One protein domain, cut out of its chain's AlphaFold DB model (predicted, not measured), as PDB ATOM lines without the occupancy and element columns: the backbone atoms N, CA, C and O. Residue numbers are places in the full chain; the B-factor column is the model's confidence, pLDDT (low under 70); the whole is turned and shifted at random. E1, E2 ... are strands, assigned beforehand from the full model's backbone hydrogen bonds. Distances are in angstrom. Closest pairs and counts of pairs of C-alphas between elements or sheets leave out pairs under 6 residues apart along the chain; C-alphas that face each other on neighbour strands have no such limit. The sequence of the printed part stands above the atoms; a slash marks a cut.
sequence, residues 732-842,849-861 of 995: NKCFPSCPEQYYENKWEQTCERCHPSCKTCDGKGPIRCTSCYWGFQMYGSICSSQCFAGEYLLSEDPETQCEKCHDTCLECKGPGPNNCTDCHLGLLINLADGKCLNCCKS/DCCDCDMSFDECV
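Overview. This is residues 732 to 842 and 849 to 861 of the 995 residues of an uncharacterized protein of Chiloscyllium punctatum (UniProt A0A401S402). With little regular structure, the printed part is a string of six small antiparallel hairpins, folded back as a loose horseshoe: E2-E3, E4-E5 and E6-E7 along one arm, E8-E9 at the bend, E10-E11 and E12-E13 along the other. The 124 residues have thirteen named strands, E1 to E13 in chain order, holding 49 residues, and no named helix: all strand. The whole is compact, with a radius of gyration of the C-alphas of 15.5 A, but flat, 45 by 41 by 22 A.

Arrangement. E1, residues 733 to 735, pairs with no named strand. E2, 742 to 745, and E3, 750 to 753, form a hairpin, with N 743 and O 752 2.8 A apart, within hydrogen-bond range.

Along the chain. E1 begins at C-alpha 733 (196.838, 178.472, 195.685) and is 6.6 A long. E13, residues 835 to 838, is 10.2 A long and ends at C-alpha 838 (205.890, 170.382, 222.177).

Size, cuts and confidence. Residues 843 to 848 are not printed; C-alphas 842 and 849 are 13.5 A apart. Confidence is under 70 at, among others, residues 795 to 800 and 852 to 861.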
ATOM      1  N   ASN A 732     197.342 178.759 199.858       83.50
ATOM      2  CA  ASN A 732     196.126 179.407 199.349       83.50
ATOM      3  C   ASN A 732     196.114 179.537 197.814       83.50
ATOM      4  O   ASN A 732     195.629 180.518 197.248       83.50
ATOM      5  N   LYS A 733     196.659 178.519 197.137       87.62
ATOM      6  CA  LYS A 733     196.838 178.472 195.685       87.62
ATOM      7  C   LYS A 733     196.071 177.317 195.061       87.62
ATOM      8  O   LYS A 733     196.029 176.213 195.601       87.62
ATOM      9  N   CYS A 734     195.473 177.586 193.907       89.69
ATOM     10  CA  CYS A 734     194.723 176.601 193.138       89.69
ATOM     11  C   CYS A 734     195.613 175.916 192.103       89.69
ATOM     12  O   CYS A 734     196.232 176.595 191.276       89.69
ATOM     13  N   PHE A 735     195.614 174.585 192.104       87.12
ATOM     14  CA  PHE A 735     196.346 173.768 191.141       87.12
ATOM     15  C   PHE A 735     195.384 172.916 190.298       87.12
ATOM     16  O   PHE A 735     194.430 172.373 190.851       87.12
ATOM     17  N   PRO A 736     195.619 172.761 188.981       85.19
ATOM     18  CA  PRO A 736     194.835 171.842 188.146       85.19
ATOM     19  C   PRO A 736     194.998 170.373 188.554       85.19
ATOM     20  O   PRO A 736     194.075 169.582 188.421       85.19
ATOM     21  N   SER A 737     196.179 170.031 189.069       86.50
ATOM     22  CA  SER A 737     196.494 168.735 189.668       86.50
ATOM     23  C   SER A 737     197.438 168.967 190.836       86.50
ATOM     24  O   SER A 737     198.309 169.841 190.759       86.50
ATOM     25  N   CYS A 738     197.257 168.221 191.921       88.00
ATOM     26  CA  CYS A 738     198.039 168.440 193.134       88.00
ATOM     27  C   CYS A 738     199.526 168.081 192.921       88.00
ATOM     28  O   CYS A 738     199.833 167.121 192.210       88.00
ATOM     29  N   PRO A 739     200.463 168.864 193.492       84.06
ATOM     30  CA  PRO A 739     201.894 168.581 193.400       84.06
ATOM     31  C   PRO A 739     202.264 167.282 194.135       84.06
ATOM     32  O   PRO A 739     201.494 166.781 194.953       84.06
ATOM     33  N   GLU A 740     203.469 166.751 193.877       76.56
ATOM     34  CA  GLU A 740     203.989 165.594 194.624       76.56
ATOM     35  C   GLU A 740     203.870 165.835 196.143       76.56
ATOM     36  O   GLU A 740     204.043 166.963 196.604       76.56
ATOM     37  N   GLN A 741     203.615 164.776 196.921       77.88
ATOM     38  CA  GLN A 741     203.294 164.787 198.365       77.88
ATOM     39  C   GLN A 741     201.868 165.217 198.726       77.88
ATOM     40  O   GLN A 741     201.529 165.240 199.911       77.88
ATOM     41  N   TYR A 742     201.031 165.527 197.737       85.44
ATOM     42  CA  TYR A 742     199.624 165.849 197.930       85.44
ATOM     43  C   TYR A 742     198.763 165.041 196.954       85.44
ATOM     44  O   TYR A 742     199.161 164.801 195.817       85.44
ATOM     45  N   TYR A 743     197.575 164.637 197.392       88.50
ATOM     46  CA  TYR A 743     196.570 163.984 196.562       88.50
ATOM     47  C   TYR A 743     195.326 164.863 196.415       88.50
ATOM     48  O   TYR A 743     195.069 165.785 197.195       88.50
ATOM     49  N   GLU A 744     194.554 164.572 195.376       87.81
ATOM     50  CA  GLU A 744     193.355 165.314 195.002       87.81
ATOM     51  C   GLU A 744     192.141 164.835 195.814       87.81
ATOM     52  O   GLU A 744     191.571 163.777 195.530       87.81
ATOM     53  N   ASN A 745     191.693 165.623 196.796       84.88
ATOM     54  CA  ASN A 745     190.424 165.367 197.475       84.88
ATOM     55  C   ASN A 745     189.272 165.981 196.663       84.88
ATOM     56  O   ASN A 745     189.072 167.195 196.654       84.88
ATOM     57  N   LYS A 746     188.497 165.127 195.986       80.38
ATOM     58  CA  LYS A 746     187.369 165.533 195.126       80.38
ATOM     59  C   LYS A 746     186.117 165.977 195.885       80.38
ATOM     60  O   LYS A 746     185.334 166.727 195.317       80.38
ATOM     61  N   TRP A 747     185.925 165.536 197.129       77.44
ATOM     62  CA  TRP A 747     184.778 165.948 197.952       77.44
ATOM     63  C   TRP A 747     184.959 167.364 198.490       77.44
ATOM     64  O   TRP A 747     184.052 168.184 198.394       77.44
ATOM     65  N   GLU A 748     186.152 167.656 198.999       79.56
ATOM     66  CA  GLU A 748     186.494 168.965 199.570       79.56
ATOM     67  C   GLU A 748     187.121 169.918 198.537       79.56
ATOM     68  O   GLU A 748     187.425 171.065 198.852       79.56
ATOM     69  N   GLN A 749     187.360 169.436 197.311       84.12
ATOM     70  CA  GLN A 749     188.025 170.150 196.215       84.12
ATOM     71  C   GLN A 749     189.370 170.788 196.632       84.12
ATOM     72  O   GLN A 749     189.714 171.913 196.257       84.12
ATOM     73  N   THR A 750     190.149 170.064 197.439       85.44
ATOM     74  CA  THR A 750     191.411 170.535 198.034       85.44
ATOM     75  C   THR A 750     192.555 169.553 197.799       85.44
ATOM     76  O   THR A 750     192.334 168.367 197.564       85.44
ATOM     77  N   CYS A 751     193.789 170.061 197.830       88.56
ATOM     78  CA  CYS A 751     194.988 169.233 197.847       88.56
ATOM     79  C   CYS A 751     195.312 168.864 199.289       88.56
ATOM     80  O   CYS A 751     195.706 169.723 200.081       88.56
ATOM     81  N   GLU A 752     195.159 167.589 199.618       84.50
ATOM     82  CA  GLU A 752     195.477 167.060 200.939       84.50
ATOM     83  C   GLU A 752     196.805 166.322 200.918       84.50
ATOM     84  O   GLU A 752     197.199 165.754 199.905       84.50
ATOM     85  N   ARG A 753     197.529 166.353 202.037       77.62
ATOM     86  CA  ARG A 753     198.859 165.751 202.103       77.62
ATOM     87  C   ARG A 753     198.794 164.239 202.126       77.62
ATOM     88  O   ARG A 753     197.947 163.636 202.780       77.62
ATOM     89  N   CYS A 754     199.779 163.653 201.469       83.69
ATOM     90  CA  CYS A 754     200.139 162.264 201.643       83.69
ATOM     91  C   CYS A 754     200.671 162.004 203.046       83.69
ATOM     92  O   CYS A 754     201.166 162.907 203.727       83.69
ATOM     93  N   HIS A 755     200.622 160.738 203.448       81.69
ATOM     94  CA  HIS A 755     201.287 160.292 204.661       81.69
ATOM     95  C   HIS A 755     202.789 160.657 204.647       81.69
ATOM     96  O   HIS A 755     203.411 160.567 203.585       81.69
ATOM     97  N   PRO A 756     203.407 161.047 205.783       76.94
ATOM     98  CA  PRO A 756     204.780 161.569 205.815       76.94
ATOM     99  C   PRO A 756     205.866 160.625 205.282       76.94
ATOM    100  O   PRO A 756     206.895 161.097 204.799       76.94
ATOM    101  N   SER A 757     205.647 159.307 205.335       77.38
ATOM    102  CA  SER A 757     206.571 158.316 204.759       77.38
ATOM    103  C   SER A 757     206.521 158.249 203.223       77.38
ATOM    104  O   SER A 757     207.377 157.623 202.591       77.38
ATOM    105  N   CYS A 758     205.560 158.931 202.597       84.62
ATOM    106  CA  CYS A 758     205.209 158.757 201.196       84.62
ATOM    107  C   CYS A 758     205.548 159.973 200.349       84.62
ATOM    108  O   CYS A 758     205.225 161.113 200.683       84.62
ATOM    109  N   LYS A 759     206.170 159.713 199.200       84.06
ATOM    110  CA  LYS A 759     206.532 160.752 198.240       84.06
ATOM    111  C   LYS A 759     205.339 161.145 197.361       84.06
ATOM    112  O   LYS A 759     205.148 162.330 197.105       84.06
ATOM    113  N   THR A 760     204.523 160.187 196.927       85.94
ATOM    114  CA  THR A 760     203.235 160.432 196.249       85.94
ATOM    115  C   THR A 760     202.174 159.480 196.792       85.94
ATOM    116  O   THR A 760     202.510 158.406 197.290       85.94
ATOM    117  N   CYS A 761     200.900 159.857 196.703       87.19
ATOM    118  CA  CYS A 761     199.772 159.074 197.205       87.19
ATOM    119  C   CYS A 761     198.501 159.362 196.397       87.19
ATOM    120  O   CYS A 761     198.462 160.311 195.614       87.19
ATOM    121  N   ASP A 762     197.474 158.543 196.585       86.00
ATOM    122  CA  ASP A 762     196.161 158.688 195.949       86.00
ATOM    123  C   ASP A 762     195.009 158.876 196.960       86.00
ATOM    124  O   ASP A 762     193.841 158.898 196.572       86.00
ATOM    125  N   GLY A 763     195.329 159.020 198.249       82.25
ATOM    126  CA  GLY A 763     194.362 159.102 199.341       82.25
ATOM    127  C   GLY A 763     195.009 159.429 200.691       82.25
ATOM    128  O   GLY A 763     196.234 159.515 200.809       82.25
ATOM    129  N   LYS A 764     194.179 159.592 201.728       79.19
ATOM    130  CA  LYS A 764     194.627 159.871 203.099       79.19
ATOM    131  C   LYS A 764     195.184 158.618 203.782       79.19
ATOM    132  O   LYS A 764     194.594 157.544 203.696       79.19
ATOM    133  N   GLY A 765     196.240 158.803 204.573       75.50
ATOM    134  CA  GLY A 765     196.778 157.774 205.465       75.50
ATOM    135  C   GLY A 765     197.928 156.962 204.860       75.50
ATOM    136  O   GLY A 765     198.269 157.144 203.690       75.50
ATOM    137  N   PRO A 766     198.565 156.094 205.667       70.88
ATOM    138  CA  PRO A 766     199.786 155.391 205.276       70.88
ATOM    139  C   PRO A 766     199.565 154.417 204.119       70.88
ATOM    140  O   PRO A 766     200.478 154.215 203.336       70.88
ATOM    141  N   ILE A 767     198.349 153.884 203.968       78.31
ATOM    142  CA  ILE A 767     198.010 152.810 203.018       78.31
ATOM    143  C   ILE A 767     197.718 153.258 201.582       78.31
ATOM    144  O   ILE A 767     197.188 152.514 200.766       78.31
ATOM    145  N   ARG A 768     197.926 154.538 201.286       82.50
ATOM    146  CA  ARG A 768     197.494 155.149 200.021       82.50
ATOM    147  C   ARG A 768     198.674 155.643 199.199       82.50
ATOM    148  O   ARG A 768     198.522 156.535 198.368       82.50
ATOM    149  N   CYS A 769     199.873 155.131 199.445       85.06
ATOM    150  CA  CYS A 769     201.091 155.649 198.847       85.06
ATOM    151  C   CYS A 769     201.403 154.982 197.514       85.06
ATOM    152  O   CYS A 769     201.352 153.770 197.351       85.06
ATOM    153  N   THR A 770     201.750 155.813 196.538       86.88
ATOM    154  CA  THR A 770     202.068 155.397 195.169       86.88
ATOM    155  C   THR A 770     203.561 155.492 194.867       86.88
ATOM    156  O   THR A 770     204.028 154.914 193.888       86.88
ATOM    157  N   SER A 771     204.330 156.203 195.698       87.19
ATOM    158  CA  SER A 771     205.794 156.160 195.713       87.19
ATOM    159  C   SER A 771     206.351 156.596 197.072       87.19
ATOM    160  O   SER A 771     205.686 157.313 197.823       87.19
ATOM    161  N   CYS A 772     207.589 156.202 197.376       84.06
ATOM    162  CA  CYS A 772     208.230 156.427 198.675       84.06
ATOM    163  C   CYS A 772     209.406 157.401 198.607       84.06
ATOM    164  O   CYS A 772     210.024 157.586 197.554       84.06
ATOM    165  N   TYR A 773     209.713 158.041 199.737       79.50
ATOM    166  CA  TYR A 773     210.934 158.834 199.860       79.50
ATOM    167  C   TYR A 773     212.176 157.944 199.812       79.50
ATOM    168  O   TYR A 773     212.133 156.760 200.136       79.50
ATOM    169  N   TRP A 774     213.299 158.527 199.401       75.44
ATOM    170  CA  TRP A 774     214.567 157.808 199.340       75.44
ATOM    171  C   TRP A 774     214.945 157.261 200.728       75.44
ATOM    172  O   TRP A 774     214.839 157.980 201.719       75.44
ATOM    173  N   GLY A 775     215.317 155.978 200.797       71.81
ATOM    174  CA  GLY A 775     215.513 155.232 202.050       71.81
ATOM    175  C   GLY A 775     214.314 154.374 202.485       71.81
ATOM    176  O   GLY A 775     214.500 153.402 203.217       71.81
ATOM    177  N   PHE A 776     213.115 154.658 201.968       76.31
ATOM    178  CA  PHE A 776     211.907 153.865 202.195       76.31
ATOM    179  C   PHE A 776     211.639 152.960 200.992       76.31
ATOM    180  O   PHE A 776     211.715 153.393 199.840       76.31
ATOM    181  N   GLN A 777     211.304 151.699 201.253       76.00
ATOM    182  CA  GLN A 777     210.848 150.769 200.226       76.00
ATOM    183  C   GLN A 777     209.327 150.662 200.243       76.00
ATOM    184  O   GLN A 777     208.690 150.724 201.297       76.00
ATOM    185  N   MET A 778     208.761 150.537 199.043       77.12
ATOM    186  CA  MET A 778     207.324 150.409 198.858       77.12
ATOM    187  C   MET A 778     206.926 148.945 198.906       77.12
ATOM    188  O   MET A 778     207.451 148.126 198.148       77.12
ATOM    189  N   TYR A 779     205.974 148.631 199.768       74.44
ATOM    190  CA  TYR A 779     205.459 147.285 199.916       74.44
ATOM    191  C   TYR A 779     203.947 147.344 200.072       74.44
ATOM    192  O   TYR A 779     203.429 147.879 201.051       74.44
ATOM    193  N   GLY A 780     203.244 146.825 199.068       79.44
ATOM    194  CA  GLY A 780     201.852 147.215 198.855       79.44
ATOM    195  C   GLY A 780     201.802 148.685 198.440       79.44
ATOM    196  O   GLY A 780     202.513 149.074 197.511       79.44
ATOM    197  N   SER A 781     201.025 149.485 199.162       76.88
ATOM    198  CA  SER A 781     200.920 150.938 198.993       76.88
ATOM    199  C   SER A 781     201.508 151.688 200.205       76.88
ATOM    200  O   SER A 781     201.173 152.848 200.432       76.88
ATOM    201  N   ILE A 782     202.363 151.026 201.009       78.06
ATOM    202  CA  ILE A 782     202.995 151.592 202.203       78.06
ATOM    203  C   ILE A 782     204.479 151.749 201.994       78.06
ATOM    204  O   ILE A 782     205.174 150.863 201.491       78.06
ATOM    205  N   CYS A 783     204.967 152.884 202.474       81.00
ATOM    206  CA  CYS A 783     206.376 153.201 202.534       81.00
ATOM    207  C   CYS A 783     206.925 152.875 203.915       81.00
ATOM    208  O   CYS A 783     206.557 153.525 204.893       81.00
ATOM    209  N   SER A 784     207.832 151.899 203.971       78.06
ATOM    210  CA  SER A 784     208.524 151.493 205.196       78.06
ATOM    211  C   SER A 784     210.025 151.709 205.067       78.06
ATOM    212  O   SER A 784     210.611 151.428 204.017       78.06
ATOM    213  N   SER A 785     210.652 152.203 206.137       76.75
ATOM    214  CA  SER A 785     212.107 152.348 206.203       76.75
ATOM    215  C   SER A 785     212.769 150.970 206.178       76.75
ATOM    216  O   SER A 785     212.240 150.005 206.729       76.75
ATOM    217  N   GLN A 786     213.926 150.873 205.523       71.88
ATOM    218  CA  GLN A 786     214.788 149.684 205.592       71.88
ATOM    219  C   GLN A 786     215.713 149.695 206.822       71.88
ATOM    220  O   GLN A 786     216.430 148.724 207.063       71.88
ATOM    221  N   CYS A 787     215.717 150.794 207.575       73.69
ATOM    222  CA  CYS A 787     216.432 150.960 208.835       73.69
ATOM    223  C   CYS A 787     215.458 150.813 210.015       73.69
ATOM    224  O   CYS A 787     214.247 150.949 209.842       73.69
ATOM    225  N   PHE A 788     215.971 150.525 211.216       70.44
ATOM    226  CA  PHE A 788     215.126 150.408 212.410       70.44
ATOM    227  C   PHE A 788     214.503 151.751 212.805       70.44
ATOM    228  O   PHE A 788     215.000 152.812 212.424       70.44
ATOM    229  N   ALA A 789     213.424 151.701 213.593       67.44
ATOM    230  CA  ALA A 789     212.801 152.897 214.152       67.44
ATOM    231  C   ALA A 789     213.854 153.754 214.877       67.44
ATOM    232  O   ALA A 789     214.629 153.255 215.697       67.44
ATOM    233  N   GLY A 790     213.892 155.041 214.543       70.88
ATOM    234  CA  GLY A 790     214.905 155.980 215.004       70.88
ATOM    235  C   GLY A 790     216.190 155.995 214.174       70.88
ATOM    236  O   GLY A 790     217.144 156.629 214.617       70.88
ATOM    237  N   GLU A 791     216.247 155.356 212.997       80.12
ATOM    238  CA  GLU A 791     217.392 155.402 212.072       80.12
ATOM    239  C   GLU A 791     216.989 155.648 210.594       80.12
ATOM    240  O   GLU A 791     215.892 155.291 210.164       80.12
ATOM    241  N   TYR A 792     217.887 156.236 209.792       80.56
ATOM    242  CA  TYR A 792     217.699 156.540 208.362       80.56
ATOM    243  C   TYR A 792     218.873 156.056 207.487       80.56
ATOM    244  O   TYR A 792     219.992 155.888 207.969       80.56
ATOM    245  N   LEU A 793     218.625 155.848 206.187       79.00
ATOM    246  CA  LEU A 793     219.573 155.240 205.236       79.00
ATOM    247  C   LEU A 793     220.548 156.260 204.602       79.00
ATOM    248  O   LEU A 793     220.117 157.324 204.156       79.00
ATOM    249  N   LEU A 794     221.843 155.916 204.493       75.44
ATOM    250  CA  LEU A 794     222.905 156.805 203.974       75.44
ATOM    251  C   LEU A 794     223.348 156.570 202.512       75.44
ATOM    252  O   LEU A 794     223.771 157.530 201.867       75.44
ATOM    253  N   SER A 795     223.283 155.346 201.965       63.56
ATOM    254  CA  SER A 795     223.636 155.058 200.555       63.56
ATOM    255  C   SER A 795     223.163 153.679 200.066       63.56
ATOM    256  O   SER A 795     223.030 152.756 200.863       63.56
ATOM    257  N   GLU A 796     222.988 153.524 198.746       56.41
ATOM    258  CA  GLU A 796     222.782 152.234 198.060       56.41
ATOM    259  C   GLU A 796     224.136 151.590 197.686       56.41
ATOM    260  O   GLU A 796     224.606 151.714 196.560       56.41
ATOM    261  N   ASP A 797     224.787 150.910 198.626       52.84
ATOM    262  CA  ASP A 797     225.846 149.917 198.352       52.84
ATOM    263  C   ASP A 797     225.633 148.738 199.336       52.84
ATOM    264  O   ASP A 797     224.905 148.904 200.315       52.84
ATOM    265  N   PRO A 798     226.158 147.521 199.086       54.28
ATOM    266  CA  PRO A 798     225.533 146.241 199.465       54.28
ATOM    267  C   PRO A 798     225.420 145.925 200.967       54.28
ATOM    268  O   PRO A 798     224.831 144.904 201.316       54.28
ATOM    269  N   GLU A 799     225.939 146.776 201.848       57.50
ATOM    270  CA  GLU A 799     225.664 146.735 203.283       57.50
ATOM    271  C   GLU A 799     224.869 147.998 203.635       57.50
ATOM    272  O   GLU A 799     225.413 149.102 203.651       57.50
ATOM    273  N   THR A 800     223.561 147.849 203.859       61.19
ATOM    274  CA  THR A 800     222.661 148.944 204.241       61.19
ATOM    275  C   THR A 800     223.189 149.650 205.490       61.19
ATOM    276  O   THR A 800     223.138 149.116 206.598       61.19
ATOM    277  N   GLN A 801     223.720 150.860 205.309       74.19
ATOM    278  CA  GLN A 801     224.284 151.664 206.388       74.19
ATOM    279  C   GLN A 801     223.243 152.676 206.882       74.19
ATOM    280  O   GLN A 801     222.800 153.542 206.121       74.19
ATOM    281  N   CYS A 802     222.855 152.535 208.150       81.50
ATOM    282  CA  CYS A 802     221.831 153.338 208.813       81.50
ATOM    283  C   CYS A 802     222.449 154.210 209.917       81.50
ATOM    284  O   CYS A 802     223.396 153.794 210.586       81.50
ATOM    285  N   GLU A 803     221.918 155.414 210.109       81.19
ATOM    286  CA  GLU A 803     222.325 156.347 211.167       81.19
ATOM    287  C   GLU A 803     221.130 156.818 211.990       81.19
ATOM    288  O   GLU A 803     220.013 156.864 211.487       81.19
ATOM    289  N   LYS A 804     221.367 157.226 213.243       81.88
ATOM    290  CA  LYS A 804     220.298 157.663 214.147       81.88
ATOM    291  C   LYS A 804     219.628 158.963 213.695       81.88
ATOM    292  O   LYS A 804     220.283 159.934 213.314       81.88
ATOM    293  N   CYS A 805     218.307 158.972 213.804       83.75
ATOM    294  CA  CYS A 805     217.448 160.135 213.698       83.75
ATOM    295  C   CYS A 805     217.734 161.138 214.819       83.75
ATOM    296  O   CYS A 805     218.379 160.835 215.821       83.75
ATOM    297  N   HIS A 806     217.231 162.357 214.647       86.00
ATOM    298  CA  HIS A 806     217.256 163.351 215.713       86.00
ATOM    299  C   HIS A 806     216.430 162.874 216.920       86.00
ATOM    300  O   HIS A 806     215.344 162.336 216.727       86.00
ATOM    301  N   ASP A 807     216.893 163.138 218.146       82.75
ATOM    302  CA  ASP A 807     216.339 162.586 219.402       82.75
ATOM    303  C   ASP A 807     214.839 162.863 219.637       82.75
ATOM    304  O   ASP A 807     214.194 162.229 220.466       82.75
ATOM    305  N   THR A 808     214.266 163.837 218.928       81.31
ATOM    306  CA  THR A 808     212.836 164.174 219.007       81.31
ATOM    307  C   THR A 808     211.953 163.311 218.100       81.31
ATOM    308  O   THR A 808     210.731 163.436 218.153       81.31
ATOM    309  N   CYS A 809     212.549 162.483 217.242       81.62
ATOM    310  CA  CYS A 809     211.891 161.850 216.107       81.62
ATOM    311  C   CYS A 809     211.966 160.337 216.221       81.62
ATOM    312  O   CYS A 809     213.051 159.764 216.279       81.62
ATOM    313  N   LEU A 810     210.793 159.712 216.231       82.19
ATOM    314  CA  LEU A 810     210.662 158.264 216.300       82.19
ATOM    315  C   LEU A 810     211.003 157.621 214.951       82.19
ATOM    316  O   LEU A 810     211.608 156.557 214.915       82.19
ATOM    317  N   GLU A 811     210.684 158.294 213.847       81.50
ATOM    318  CA  GLU A 811     211.128 157.921 212.504       81.50
ATOM    319  C   GLU A 811     211.568 159.156 211.721       81.50
ATOM    320  O   GLU A 811     211.054 160.263 211.924       81.50
ATOM    321  N   CYS A 812     212.523 158.976 210.807       82.94
ATOM    322  CA  CYS A 812     213.000 160.052 209.958       82.94
ATOM    323  C   CYS A 812     213.457 159.564 208.579       82.94
ATOM    324  O   CYS A 812     213.877 158.427 208.389       82.94
ATOM    325  N   LYS A 813     213.413 160.473 207.604       82.81
ATOM    326  CA  LYS A 813     213.883 160.262 206.226       82.81
ATOM    327  C   LYS A 813     215.317 160.714 205.971       82.81
ATOM    328  O   LYS A 813     215.783 160.670 204.838       82.81
ATOM    329  N   GLY A 814     215.992 161.233 206.988       80.81
ATOM    330  CA  GLY A 814     217.283 161.888 206.840       80.81
ATOM    331  C   GLY A 814     217.784 162.481 208.155       80.81
ATOM    332  O   GLY A 814     217.051 162.483 209.147       80.81
ATOM    333  N   PRO A 815     219.000 163.049 208.170       81.06
ATOM    334  CA  PRO A 815     219.583 163.603 209.382       81.06
ATOM    335  C   PRO A 815     218.886 164.886 209.831       81.06
ATOM    336  O   PRO A 815     218.410 165.685 209.019       81.06
ATOM    337  N   GLY A 816     218.941 165.146 211.135       81.69
ATOM    338  CA  GLY A 816     218.523 166.415 211.726       81.69
ATOM    339  C   GLY A 816     217.019 166.528 212.014       81.69
ATOM    340  O   GLY A 816     216.234 165.645 211.678       81.69
ATOM    341  N   PRO A 817     216.605 167.627 212.666       81.31
ATOM    342  CA  PRO A 817     215.285 167.748 213.285       81.31
ATOM    343  C   PRO A 817     214.130 167.986 212.307       81.31
ATOM    344  O   PRO A 817     212.996 167.979 212.750       81.31
ATOM    345  N   ASN A 818     214.399 168.225 211.019       81.38
ATOM    346  CA  ASN A 818     213.394 168.578 209.999       81.38
ATOM    347  C   ASN A 818     213.027 167.400 209.079       81.38
ATOM    348  O   ASN A 818     212.276 167.537 208.115       81.38
ATOM    349  N   ASN A 819     213.631 166.239 209.314       82.31
ATOM    350  CA  ASN A 819     213.434 165.059 208.484       82.31
ATOM    351  C   ASN A 819     212.553 164.020 209.163       82.31
ATOM    352  O   ASN A 819     212.558 162.863 208.766       82.31
ATOM    353  N   CYS A 820     211.799 164.418 210.173       82.81
ATOM    354  CA  CYS A 820     211.016 163.500 210.970       82.81
ATOM    355  C   CYS A 820     209.747 163.133 210.214       82.81
ATOM    356  O   CYS A 820     209.117 163.982 209.579       82.81
ATOM    357  N   THR A 821     209.422 161.851 210.229       79.44
ATOM    358  CA  THR A 821     208.193 161.293 209.661       79.44
ATOM    359  C   THR A 821     207.232 160.869 210.761       79.44
ATOM    360  O   THR A 821     206.031 160.871 210.518       79.44
ATOM    361  N   ASP A 822     207.750 160.610 211.967       80.19
ATOM    362  CA  ASP A 822     206.965 160.380 213.177       80.19
ATOM    363  C   ASP A 822     207.696 160.904 214.429       80.19
ATOM    364  O   ASP A 822     208.930 161.004 214.456       80.19
ATOM    365  N   CYS A 823     206.944 161.257 215.470       81.19
ATOM    366  CA  CYS A 823     207.452 161.883 216.689       81.19
ATOM    367  C   CYS A 823     207.335 160.972 217.907       81.19
ATOM    368  O   CYS A 823     206.422 160.161 218.032       81.19
ATOM    369  N   HIS A 824     208.247 161.147 218.863       78.75
ATOM    370  CA  HIS A 824     208.111 160.482 220.154       78.75
ATOM    371  C   HIS A 824     206.864 160.967 220.923       78.75
ATOM    372  O   HIS A 824     206.430 162.111 220.790       78.75
ATOM    373  N   LEU A 825     206.308 160.086 221.762       66.56
ATOM    374  CA  LEU A 825     205.095 160.318 222.557       66.56
ATOM    375  C   LEU A 825     205.122 161.669 223.301       66.56
ATOM    376  O   LEU A 825     206.018 161.929 224.103       66.56
ATOM    377  N   GLY A 826     204.101 162.500 223.069       67.25
ATOM    378  CA  GLY A 826     203.953 163.829 223.682       67.25
ATOM    379  C   GLY A 826     204.491 164.997 222.845       67.25
ATOM    380  O   GLY A 826     204.289 166.148 223.234       67.25
ATOM    381  N   LEU A 827     205.121 164.716 221.700       76.12
ATOM    382  CA  LEU A 827     205.519 165.690 220.679       76.12
ATOM    383  C   LEU A 827     204.603 165.555 219.455       76.12
ATOM    384  O   LEU A 827     204.205 164.451 219.096       76.12
ATOM    385  N   LEU A 828     204.300 166.669 218.790       74.81
ATOM    386  CA  LEU A 828     203.523 166.697 217.549       74.81
ATOM    387  C   LEU A 828     204.418 167.082 216.373       74.81
ATOM    388  O   LEU A 828     205.252 167.985 216.483       74.81
ATOM    389  N   ILE A 829     204.230 166.422 215.232       77.00
ATOM    390  CA  ILE A 829     204.967 166.744 214.012       77.00
ATOM    391  C   ILE A 829     204.413 168.028 213.380       77.00
ATOM    392  O   ILE A 829     203.249 168.117 212.989       77.00
ATOM    393  N   ASN A 830     205.263 169.041 213.238       75.81
ATOM    394  CA  ASN A 830     205.040 170.138 212.310       75.81
ATOM    395  C   ASN A 830     205.340 169.634 210.900       75.81
ATOM    396  O   ASN A 830     206.490 169.586 210.461       75.81
ATOM    397  N   LEU A 831     204.278 169.264 210.191       66.00
ATOM    398  CA  LEU A 831     204.348 168.689 208.853       66.00
ATOM    399  C   LEU A 831     204.961 169.651 207.822       66.00
ATOM    400  O   LEU A 831     205.484 169.181 206.812       66.00
ATOM    401  N   ALA A 832     204.906 170.974 208.025       62.88
ATOM    402  CA  ALA A 832     205.476 171.950 207.088       62.88
ATOM    403  C   ALA A 832     207.003 171.820 206.985       62.88
ATOM    404  O   ALA A 832     207.544 171.793 205.882       62.88
ATOM    405  N   ASP A 833     207.662 171.646 208.131       71.69
ATOM    406  CA  ASP A 833     209.123 171.624 208.228       71.69
ATOM    407  C   ASP A 833     209.672 170.252 208.655       71.69
ATOM    408  O   ASP A 833     210.881 170.100 208.781       71.69
ATOM    409  N   GLY A 834     208.801 169.262 208.895       74.06
ATOM    410  CA  GLY A 834     209.153 167.897 209.308       74.06
ATOM    411  C   GLY A 834     209.777 167.813 210.703       74.06
ATOM    412  O   GLY A 834     210.641 166.968 210.928       74.06
ATOM    413  N   LYS A 835     209.381 168.708 211.620       84.38
ATOM    414  CA  LYS A 835     209.978 168.857 212.958       84.38
ATOM    415  C   LYS A 835     209.005 168.529 214.080       84.38
ATOM    416  O   LYS A 835     207.891 169.030 214.092       84.38
ATOM    417  N   CYS A 836     209.450 167.750 215.059       84.25
ATOM    418  CA  CYS A 836     208.666 167.412 216.248       84.25
ATOM    419  C   CYS A 836     208.741 168.522 217.305       84.25
ATOM    420  O   CYS A 836     209.838 168.917 217.706       84.25
ATOM    421  N   LEU A 837     207.591 169.026 217.757       82.31
ATOM    422  CA  LEU A 837     207.473 170.154 218.687       82.31
ATOM    423  C   LEU A 837     206.528 169.836 219.855       82.31
ATOM    424  O   LEU A 837     205.636 168.998 219.750       82.31
ATOM    425  N   ASN A 838     206.725 170.524 220.980       80.31
ATOM    426  CA  ASN A 838     205.890 170.382 222.177       80.31
ATOM    427  C   ASN A 838     204.624 171.251 222.105       80.31
ATOM    428  O   ASN A 838     204.602 172.288 221.441       80.31
ATOM    429  N   CYS A 839     203.601 170.880 222.878       75.62
ATOM    430  CA  CYS A 839     202.421 171.719 223.089       75.62
ATOM    431  C   CYS A 839     202.747 172.999 223.878       75.62
ATOM    432  O   CYS A 839     203.471 172.961 224.879       75.62
ATOM    433  N   CYS A 840     202.181 174.134 223.460       73.88
ATOM    434  CA  CYS A 840     202.390 175.425 224.113       73.88
ATOM    435  C   CYS A 840     201.857 175.431 225.558       73.88
ATOM    436  O   CYS A 840     200.680 175.162 225.797       73.88
ATOM    437  N   LYS A 841     202.694 175.818 226.534       65.81
ATOM    438  CA  LYS A 841     202.253 176.087 227.916       65.81
ATOM    439  C   LYS A 841     201.803 177.542 228.058       65.81
ATOM    440  O   LYS A 841     202.486 178.467 227.627       65.81
ATOM    441  N   SER A 842     200.661 177.760 228.699       54.97
ATOM    442  CA  SER A 842     200.037 179.070 228.906       54.97
ATOM    443  C   SER A 842     200.728 179.910 229.998       54.97
ATOM    444  O   SER A 842     200.106 180.224 231.005       54.97
ATOM    445  N   ASP A 849     209.253 177.615 219.046       65.12
ATOM    446  CA  ASP A 849     208.112 177.183 218.242       65.12
ATOM    447  C   ASP A 849     207.375 176.047 218.975       65.12
ATOM    448  O   ASP A 849     207.956 174.996 219.248       65.12
ATOM    449  N   CYS A 850     206.097 176.245 219.296       71.25
ATOM    450  CA  CYS A 850     205.258 175.253 219.972       71.25
ATOM    451  C   CYS A 850     203.911 175.080 219.255       71.25
ATOM    452  O   CYS A 850     203.440 175.982 218.551       71.25
ATOM    453  N   CYS A 851     203.299 173.909 219.431       70.44
ATOM    454  CA  CYS A 851     202.022 173.548 218.818       70.44
ATOM    455  C   CYS A 851     200.846 173.969 219.704       70.44
ATOM    456  O   CYS A 851     200.885 173.792 220.926       70.44
ATOM    457  N   ASP A 852     199.786 174.501 219.099       67.19
ATOM    458  CA  ASP A 852     198.510 174.713 219.786       67.19
ATOM    459  C   ASP A 852     197.733 173.388 219.872       67.19
ATOM    460  O   ASP A 852     197.471 172.770 218.843       67.19
ATOM    461  N   CYS A 853     197.411 172.926 221.082       64.81
ATOM    462  CA  CYS A 853     196.932 171.556 221.337       64.81
ATOM    463  C   CYS A 853     195.519 171.493 221.947       64.81
ATOM    464  O   CYS A 853     195.174 170.509 222.605       64.81
ATOM    465  N   ASP A 854     194.697 172.529 221.760       57.72
ATOM    466  CA  ASP A 854     193.309 172.546 222.237       57.72
ATOM    467  C   ASP A 854     192.414 171.679 221.323       57.72
ATOM    468  O   ASP A 854     191.958 172.098 220.265       57.72
ATOM    469  N   MET A 855     192.261 170.413 221.723       50.72
ATOM    470  CA  MET A 855     191.297 169.387 221.289       50.72
ATOM    471  C   MET A 855     190.651 169.533 219.893       50.72
ATOM    472  O   MET A 855     189.484 169.913 219.816       50.72
ATOM    473  N   SER A 856     191.346 169.092 218.828       48.44
ATOM    474  CA  SER A 856     190.710 168.443 217.650       48.44
ATOM    475  C   SER A 856     191.643 167.939 216.522       48.44
ATOM    476  O   SER A 856     191.114 167.553 215.483       48.44
ATOM    477  N   PHE A 857     192.979 167.896 216.640       47.12
ATOM    478  CA  PHE A 857     193.833 167.485 215.502       47.12
ATOM    479  C   PHE A 857     195.058 166.644 215.901       47.12
ATOM    480  O   PHE A 857     195.702 166.939 216.902       47.12
ATOM    481  N   ASP A 858     195.412 165.658 215.063       51.59
ATOM    482  CA  ASP A 858     196.683 164.899 215.100       51.59
ATOM    483  C   ASP A 858     197.870 165.701 214.501       51.59
ATOM    484  O   ASP A 858     198.958 165.170 214.290       51.59
ATOM    485  N   GLU A 859     197.678 166.993 214.195       55.53
ATOM    486  CA  GLU A 859     198.618 167.832 213.439       55.53
ATOM    487  C   GLU A 859     199.016 169.102 214.214       55.53
ATOM    488  O   GLU A 859     198.184 169.751 214.850       55.53
ATOM    489  N   CYS A 860     200.297 169.492 214.149       62.06
ATOM    490  CA  CYS A 860     200.806 170.686 214.829       62.06
ATOM    491  C   CYS A 860     200.454 171.980 214.076       62.06
ATOM    492  O   CYS A 860     200.988 172.247 212.997       62.06
ATOM    493  N   VAL A 861     199.644 172.847 214.692       61.75
ATOM    494  CA  VAL A 861     199.461 174.234 214.238       61.75
ATOM    495  C   VAL A 861     200.447 175.136 214.981       61.75
ATOM    496  O   VAL A 861     200.322 175.363 216.185       61.75
TER     497      VAL A 861